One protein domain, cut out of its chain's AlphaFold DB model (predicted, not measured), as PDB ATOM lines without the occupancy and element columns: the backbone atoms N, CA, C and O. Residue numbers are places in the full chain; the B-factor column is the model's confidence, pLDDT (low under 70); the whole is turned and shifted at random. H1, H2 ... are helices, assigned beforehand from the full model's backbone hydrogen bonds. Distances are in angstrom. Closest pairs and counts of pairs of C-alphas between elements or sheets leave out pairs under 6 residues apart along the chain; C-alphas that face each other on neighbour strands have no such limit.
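AT A GLANCE: This is residues 68 to 126 of the 209 residues of an uncharacterized protein of Pseudogymnoascus sp. WSF 3629 (UniProt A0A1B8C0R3). Two helices meet near their ends as a V: the long H1, whose residues 68 to 85 stick out as a free arm, and the shorter H2, which folds back from H1's end and is followed by a looped tail, residues 117 to 126. The printed part has 59 residues, with H1 then H2 and no named strand; the class is all helix. It is loose, with a radius of gyration of the C-alphas of 14.7 A, and flat, spanning 42 by 32 by 12 A.

IN THESE COORDINATES: Find C-alpha 68 at (13.919, 19.349, -73.970); from there H1, residues 68 to 97, runs 43.1 A. H2, residues 100 to 116, runs 23.6 A to C-alpha 116 at (-16.585, 11.750, -76.497).

HOW THE PARTS SIT: Look at Ala 93 and Ala 103, the closest C-alphas of H1 and H2, 4.8 A apart. Here the helices touch, with residues 89 to 97 and 100 to 107 alone. They run opposite ways at a steep tilt of 55 degrees. In H1 and H2 every O i to N i+4 pair is within hydrogen-bond range.

THE WHOLE: The two C-alphas farthest apart, of Ser 68 and Gly 98, are 43.9 A apart. The printed part has no cut, and the link from H1 to H2 is tight. The model's pLDDT is under 70 at residue 68 and residues 112 to 126.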
ATOM      1  N   SER A  68      15.061  18.414 -73.869       69.00
ATOM      2  CA  SER A  68      13.919  19.349 -73.970       69.00
ATOM      3  C   SER A  68      13.663  19.853 -75.402       69.00
ATOM      4  O   SER A  68      12.516  20.009 -75.838       69.00
ATOM      5  N   ARG A  69      14.730  20.031 -76.190       74.69
ATOM      6  CA  ARG A  69      14.654  20.402 -77.616       74.69
ATOM      7  C   ARG A  69      14.041  19.306 -78.482       74.69
ATOM      8  O   ARG A  69      13.297  19.596 -79.413       74.69
ATOM      9  N   HIS A  70      14.326  18.045 -78.163       77.25
ATOM     10  CA  HIS A  70      13.765  16.919 -78.898       77.25
ATOM     11  C   HIS A  70      12.263  16.786 -78.620       77.25
ATOM     12  O   HIS A  70      11.472  16.659 -79.553       77.25
ATOM     13  N   TYR A  71      11.850  16.925 -77.357       74.81
ATOM     14  CA  TYR A  71      10.432  16.924 -76.987       74.81
ATOM     15  C   TYR A  71       9.652  18.073 -77.622       74.81
ATOM     16  O   TYR A  71       8.580  17.837 -78.172       74.81
ATOM     17  N   SER A  72      10.189  19.294 -77.603       79.69
ATOM     18  CA  SER A  72       9.534  20.442 -78.244       79.69
ATOM     19  C   SER A  72       9.433  20.281 -79.764       79.69
ATOM     20  O   SER A  72       8.373  20.548 -80.322       79.69
ATOM     21  N   ALA A  73      10.466  19.760 -80.432       80.81
ATOM     22  CA  ALA A  73      10.416  19.468 -81.865       80.81
ATOM     23  C   ALA A  73       9.389  18.373 -82.211       80.81
ATOM     24  O   ALA A  73       8.645  18.503 -83.185       80.81
ATOM     25  N   VAL A  74       9.309  17.307 -81.406       82.00
ATOM     26  CA  VAL A  74       8.318  16.233 -81.582       82.00
ATOM     27  C   VAL A  74       6.905  16.741 -81.304       82.00
ATOM     28  O   VAL A  74       5.995  16.449 -82.078       82.00
ATOM     29  N   ALA A  75       6.711  17.527 -80.245       74.00
ATOM     30  CA  ALA A  75       5.427  18.136 -79.918       74.00
ATOM     31  C   ALA A  75       4.967  19.092 -81.026       74.00
ATOM     32  O   ALA A  75       3.838  18.977 -81.495       74.00
ATOM     33  N   ALA A  76       5.860  19.960 -81.513       81.44
ATOM     34  CA  ALA A  76       5.581  20.856 -82.630       81.44
ATOM     35  C   ALA A  76       5.215  20.077 -83.901       81.44
ATOM     36  O   ALA A  76       4.216  20.389 -84.543       81.44
ATOM     37  N   ARG A  77       5.953  19.007 -84.228       79.88
ATOM     38  CA  ARG A  77       5.644  18.149 -85.382       79.88
ATOM     39  C   ARG A  77       4.293  17.448 -85.235       79.88
ATOM     40  O   ARG A  77       3.554  17.354 -86.207       79.88
ATOM     41  N   ARG A  78       3.947  16.967 -84.036       81.56
ATOM     42  CA  ARG A  78       2.639  16.343 -83.762       81.56
ATOM     43  C   ARG A  78       1.499  17.352 -83.863       81.56
ATOM     44  O   ARG A  78       0.474  17.025 -84.447       81.56
ATOM     45  N   ALA A  79       1.694  18.570 -83.362       75.75
ATOM     46  CA  ALA A  79       0.723  19.651 -83.492       75.75
ATOM     47  C   ALA A  79       0.525  20.061 -84.962       75.75
ATOM     48  O   ALA A  79      -0.606  20.196 -85.423       75.75
ATOM     49  N   GLN A  80       1.609  20.177 -85.734       85.19
ATOM     50  CA  GLN A  80       1.546  20.446 -87.175       85.19
ATOM     51  C   GLN A  80       0.874  19.303 -87.948       85.19
ATOM     52  O   GLN A  80       0.051  19.547 -88.820       85.19
ATOM     53  N   ALA A  81       1.165  18.047 -87.605       82.12
ATOM     54  CA  ALA A  81       0.512  16.898 -88.227       82.12
ATOM     55  C   ALA A  81      -0.986  16.813 -87.885       82.12
ATOM     56  O   ALA A  81      -1.775  16.409 -88.731       82.12
ATOM     57  N   ALA A  82      -1.384  17.185 -86.664       76.50
ATOM     58  CA  ALA A  82      -2.790  17.254 -86.271       76.50
ATOM     59  C   ALA A  82      -3.520  18.375 -87.020       76.50
ATOM     60  O   ALA A  82      -4.533  18.122 -87.651       76.50
ATOM     61  N   THR A  83      -2.952  19.583 -87.047       80.69
ATOM     62  CA  THR A  83      -3.541  20.713 -87.786       80.69
ATOM     63  C   THR A  83      -3.643  20.444 -89.286       80.69
ATOM     64  O   THR A  83      -4.661  20.773 -89.877       80.69
ATOM     65  N   ALA A  84      -2.654  19.786 -89.898       82.25
ATOM     66  CA  ALA A  84      -2.724  19.393 -91.305       82.25
ATOM     67  C   ALA A  84      -3.884  18.419 -91.592       82.25
ATOM     68  O   ALA A  84      -4.558  18.565 -92.612       82.25
ATOM     69  N   ARG A  85      -4.144  17.462 -90.690       80.62
ATOM     70  CA  ARG A  85      -5.307  16.561 -90.781       80.62
ATOM     71  C   ARG A  85      -6.613  17.330 -90.622       80.62
ATOM     72  O   ARG A  85      -7.439  17.270 -91.520       80.62
ATOM     73  N   ASP A  86      -6.723  18.154 -89.581       78.69
ATOM     74  CA  ASP A  86      -7.915  18.972 -89.327       78.69
ATOM     75  C   ASP A  86      -8.243  19.869 -90.538       78.69
ATOM     76  O   ASP A  86      -9.400  20.014 -90.930       78.69
ATOM     77  N   THR A  87      -7.224  20.445 -91.188       82.75
ATOM     78  CA  THR A  87      -7.429  21.240 -92.407       82.75
ATOM     79  C   THR A  87      -7.845  20.402 -93.614       82.75
ATOM     80  O   THR A  87      -8.612  20.890 -94.441       82.75
ATOM     81  N   ALA A  88      -7.359  19.164 -93.735       85.00
ATOM     82  CA  ALA A  88      -7.736  18.268 -94.821       85.00
ATOM     83  C   ALA A  88      -9.197  17.815 -94.677       85.00
ATOM     84  O   ALA A  88      -9.955  17.935 -95.639       85.00
ATOM     85  N   ASP A  89      -9.606  17.423 -93.470       81.88
ATOM     86  CA  ASP A  89     -10.971  16.979 -93.162       81.88
ATOM     87  C   ASP A  89     -11.990  18.106 -93.399       81.88
ATOM     88  O   ASP A  89     -13.047  17.901 -93.998       81.88
ATOM     89  N   LEU A  90     -11.649  19.344 -93.015       85.06
ATOM     90  CA  LEU A  90     -12.480  20.520 -93.296       85.06
ATOM     91  C   LEU A  90     -12.623  20.799 -94.797       85.06
ATOM     92  O   LEU A  90     -13.718  21.133 -95.253       85.06
ATOM     93  N   LEU A  91     -11.541  20.671 -95.572       87.00
ATOM     94  CA  LEU A  91     -11.584  20.862 -97.025       87.00
ATOM     95  C   LEU A  91     -12.388  19.759 -97.721       87.00
ATOM     96  O   LEU A  91     -13.097  20.039 -98.688       87.00
ATOM     97  N   GLU A  92     -12.308  18.523 -97.237       87.12
ATOM     98  CA  GLU A  92     -13.096  17.402 -97.744       87.12
ATOM     99  C   GLU A  92     -14.589  17.586 -97.447       87.12
ATOM    100  O   GLU A  92     -15.414  17.557 -98.364       87.12
ATOM    101  N   ALA A  93     -14.942  17.917 -96.204       84.19
ATOM    102  CA  ALA A  93     -16.319  18.213 -95.820       84.19
ATOM    103  C   ALA A  93     -16.892  19.425 -96.581       84.19
ATOM    104  O   ALA A  93     -18.070  19.431 -96.956       84.19
ATOM    105  N   ALA A  94     -16.066  20.441 -96.864       84.69
ATOM    106  CA  ALA A  94     -16.460  21.610 -97.651       84.69
ATOM    107  C   ALA A  94     -16.738  21.265 -99.120       84.69
ATOM    108  O   ALA A  94     -17.670  21.815 -99.705       84.69
ATOM    109  N   ARG A  95     -15.996  20.314 -99.709       85.38
ATOM    110  CA  ARG A  95     -16.267  19.817-101.071       85.38
ATOM    111  C   ARG A  95     -17.607  19.090-101.168       85.38
ATOM    112  O   ARG A  95     -18.289  19.235-102.175       85.38
ATOM    113  N   VAL A  96     -17.981  18.329-100.139       86.44
ATOM    114  CA  VAL A  96     -19.231  17.549-100.118       86.44
ATOM    115  C   VAL A  96     -20.453  18.434 -99.863       86.44
ATOM    116  O   VAL A  96     -21.504  18.234-100.466       86.44
ATOM    117  N   THR A  97     -20.334  19.412 -98.966       83.75
ATOM    118  CA  THR A  97     -21.471  20.248 -98.545       83.75
ATOM    119  C   THR A  97     -21.660  21.511 -99.380       83.75
ATOM    120  O   THR A  97     -22.770  22.039 -99.418       83.75
ATOM    121  N   GLY A  98     -20.601  22.019-100.023       83.62
ATOM    122  CA  GLY A  98     -20.622  23.286-100.760       83.62
ATOM    123  C   GLY A  98     -20.729  24.539 -99.877       83.62
ATOM    124  O   GLY A  98     -20.734  25.648-100.405       83.62
ATOM    125  N   ASP A  99     -20.789  24.381 -98.550       85.44
ATOM    126  CA  ASP A  99     -20.888  25.460 -97.563       85.44
ATOM    127  C   ASP A  99     -19.858  25.235 -96.437       85.44
ATOM    128  O   ASP A  99     -19.954  24.243 -95.702       85.44
ATOM    129  N   PRO A 100     -18.883  26.149 -96.256       80.75
ATOM    130  CA  PRO A 100     -17.815  25.990 -95.272       80.75
ATOM    131  C   PRO A 100     -18.320  25.963 -93.823       80.75
ATOM    132  O   PRO A 100     -17.695  25.329 -92.973       80.75
ATOM    133  N   VAL A 101     -19.452  26.609 -93.517       83.94
ATOM    134  CA  VAL A 101     -19.997  26.652 -92.150       83.94
ATOM    135  C   VAL A 101     -20.636  25.312 -91.792       83.94
ATOM    136  O   VAL A 101     -20.396  24.770 -90.711       83.94
ATOM    137  N   ARG A 102     -21.402  24.726 -92.718       82.25
ATOM    138  CA  ARG A 102     -21.962  23.378 -92.546       82.25
ATOM    139  C   ARG A 102     -20.881  22.302 -92.504       82.25
ATOM    140  O   ARG A 102     -20.998  21.388 -91.692       82.25
ATOM    141  N   ALA A 103     -19.835  22.428 -93.317       84.12
ATOM    142  CA  ALA A 103     -18.680  21.534 -93.284       84.12
ATOM    143  C   ALA A 103     -17.997  21.523 -91.913       84.12
ATOM    144  O   ALA A 103     -17.804  20.459 -91.327       84.12
ATOM    145  N   ALA A 104     -17.707  22.708 -91.366       84.94
ATOM    146  CA  ALA A 104     -17.103  22.835 -90.045       84.94
ATOM    147  C   ALA A 104     -17.973  22.196 -88.953       84.94
ATOM    148  O   ALA A 104     -17.466  21.459 -88.113       84.94
ATOM    149  N   MET A 105     -19.292  22.407 -89.002       84.75
ATOM    150  CA  MET A 105     -20.228  21.797 -88.052       84.75
ATOM    151  C   MET A 105     -20.253  20.264 -88.134       84.75
ATOM    152  O   MET A 105     -20.383  19.606 -87.103       84.75
ATOM    153  N   LEU A 106     -20.130  19.681 -89.330       84.62
ATOM    154  CA  LEU A 106     -20.085  18.225 -89.501       84.62
ATOM    155  C   LEU A 106     -18.789  17.628 -88.958       84.62
ATOM    156  O   LEU A 106     -18.859  16.679 -88.185       84.62
ATOM    157  N   VAL A 107     -17.643  18.228 -89.286       84.38
ATOM    158  CA  VAL A 107     -16.334  17.777 -88.792       84.38
ATOM    159  C   VAL A 107     -16.258  17.891 -87.269       84.38
ATOM    160  O   VAL A 107     -15.800  16.965 -86.605       84.38
ATOM    161  N   VAL A 108     -16.773  18.978 -86.683       82.12
ATOM    162  CA  VAL A 108     -16.857  19.130 -85.220       82.12
ATOM    163  C   VAL A 108     -17.749  18.051 -84.610       82.12
ATOM    164  O   VAL A 108     -17.356  17.416 -83.640       82.12
ATOM    165  N   ARG A 109     -18.918  17.785 -85.198       81.31
ATOM    166  CA  ARG A 109     -19.857  16.772 -84.696       81.31
ATOM    167  C   ARG A 109     -19.317  15.345 -84.812       81.31
ATOM    168  O   ARG A 109     -19.585  14.512 -83.948       81.31
ATOM    169  N   GLU A 110     -18.612  15.037 -85.893       78.44
ATOM    170  CA  GLU A 110     -17.964  13.744 -86.119       78.44
ATOM    171  C   GLU A 110     -16.800  13.551 -85.146       78.44
ATOM    172  O   GLU A 110     -16.732  12.536 -84.454       78.44
ATOM    173  N   ARG A 111     -15.988  14.591 -84.954       70.88
ATOM    174  CA  ARG A 111     -14.936  14.626 -83.938       70.88
ATOM    175  C   ARG A 111     -15.479  14.480 -82.522       70.88
ATOM    176  O   ARG A 111     -14.909  13.739 -81.733       70.88
ATOM    177  N   GLU A 112     -16.578  15.144 -82.182       68.00
ATOM    178  CA  GLU A 112     -17.237  14.981 -80.882       68.00
ATOM    179  C   GLU A 112     -17.714  13.540 -80.679       68.00
ATOM    180  O   GLU A 112     -17.573  12.992 -79.587       68.00
ATOM    181  N   ARG A 113     -18.217  12.882 -81.729       67.88
ATOM    182  CA  ARG A 113     -18.582  11.460 -81.668       67.88
ATOM    183  C   ARG A 113     -17.370  10.560 -81.453       67.88
ATOM    184  O   ARG A 113     -17.469   9.639 -80.649       67.88
ATOM    185  N   GLU A 114     -16.246  10.822 -82.114       64.06
ATOM    186  CA  GLU A 114     -15.010  10.045 -81.937       64.06
ATOM    187  C   GLU A 114     -14.296  10.318 -80.600       64.06
ATOM    188  O   GLU A 114     -13.696   9.421 -80.003       64.06
ATOM    189  N   GLU A 115     -14.326  11.563 -80.121       56.66
ATOM    190  CA  GLU A 115     -13.602  11.994 -78.924       56.66
ATOM    191  C   GLU A 115     -14.394  11.715 -77.641       56.66
ATOM    192  O   GLU A 115     -13.802  11.284 -76.649       56.66
ATOM    193  N   PHE A 116     -15.715  11.916 -77.664       52.22
ATOM    194  CA  PHE A 116     -16.585  11.750 -76.497       52.22
ATOM    195  C   PHE A 116     -17.420  10.467 -76.514       52.22
ATOM    196  O   PHE A 116     -17.856  10.060 -75.443       52.22
ATOM    197  N   GLY A 117     -17.585   9.796 -77.661       52.38
ATOM    198  CA  GLY A 117     -18.263   8.501 -77.765       52.38
ATOM    199  C   GLY A 117     -19.733   8.538 -77.328       52.38
ATOM    200  O   GLY A 117     -20.049   8.418 -76.149       52.38
ATOM    201  N   VAL A 118     -20.674   8.633 -78.272       45.41
ATOM    202  CA  VAL A 118     -22.092   8.351 -77.976       45.41
ATOM    203  C   VAL A 118     -22.342   6.867 -78.237       45.41
ATOM    204  O   VAL A 118     -22.665   6.476 -79.356       45.41
ATOM    205  N   GLY A 119     -22.144   6.043 -77.209       44.31
ATOM    206  CA  GLY A 119     -22.324   4.591 -77.265       44.31
ATOM    207  C   GLY A 119     -21.245   3.842 -76.482       44.31
ATOM    208  O   GLY A 119     -20.185   4.385 -76.207       44.31
ATOM    209  N   GLU A 120     -21.536   2.593 -76.120       43.12
ATOM    210  CA  GLU A 120     -20.840   1.716 -75.155       43.12
ATOM    211  C   GLU A 120     -19.339   1.412 -75.424       43.12
ATOM    212  O   GLU A 120     -18.729   0.628 -74.703       43.12
ATOM    213  N   GLY A 121     -18.710   2.041 -76.419       45.19
ATOM    214  CA  GLY A 121     -17.279   1.953 -76.717       45.19
ATOM    215  C   GLY A 121     -16.640   3.337 -76.655       45.19
ATOM    216  O   GLY A 121     -16.851   4.159 -77.542       45.19
ATOM    217  N   GLY A 122     -15.897   3.591 -75.577       45.19
ATOM    218  CA  GLY A 122     -15.380   4.902 -75.193       45.19
ATOM    219  C   GLY A 122     -14.591   5.642 -76.274       45.19
ATOM    220  O   GLY A 122     -13.763   5.070 -76.983       45.19
ATOM    221  N   GLY A 123     -14.816   6.958 -76.337       44.94
ATOM    222  CA  GLY A 123     -13.965   7.876 -77.085       44.94
ATOM    223  C   GLY A 123     -12.508   7.826 -76.610       44.94
ATOM    224  O   GLY A 123     -12.194   7.267 -75.558       44.94
ATOM    225  N   ARG A 124     -11.599   8.445 -77.376       49.88
ATOM    226  CA  ARG A 124     -10.119   8.418 -77.216       49.88
ATOM    227  C   ARG A 124      -9.546   8.813 -75.839       49.88
ATOM    228  O   ARG A 124      -8.328   8.851 -75.677       49.88
ATOM    229  N   ARG A 125     -10.380   9.096 -74.840       51.94
ATOM    230  CA  ARG A 125     -10.009   9.304 -73.433       51.94
ATOM    231  C   ARG A 125     -10.195   8.039 -72.586       51.94
ATOM    232  O   ARG A 125     -10.488   8.145 -71.397       51.94
ATOM    233  N   VAL A 126     -10.036   6.845 -73.155       54.50
ATOM    234  CA  VAL A 126      -9.891   5.637 -72.331       54.50
ATOM    235  C   VAL A 126      -8.544   5.737 -71.624       54.50
ATOM    236  O   VAL A 126      -7.494   5.832 -72.262       54.50
TER     237      VAL A 126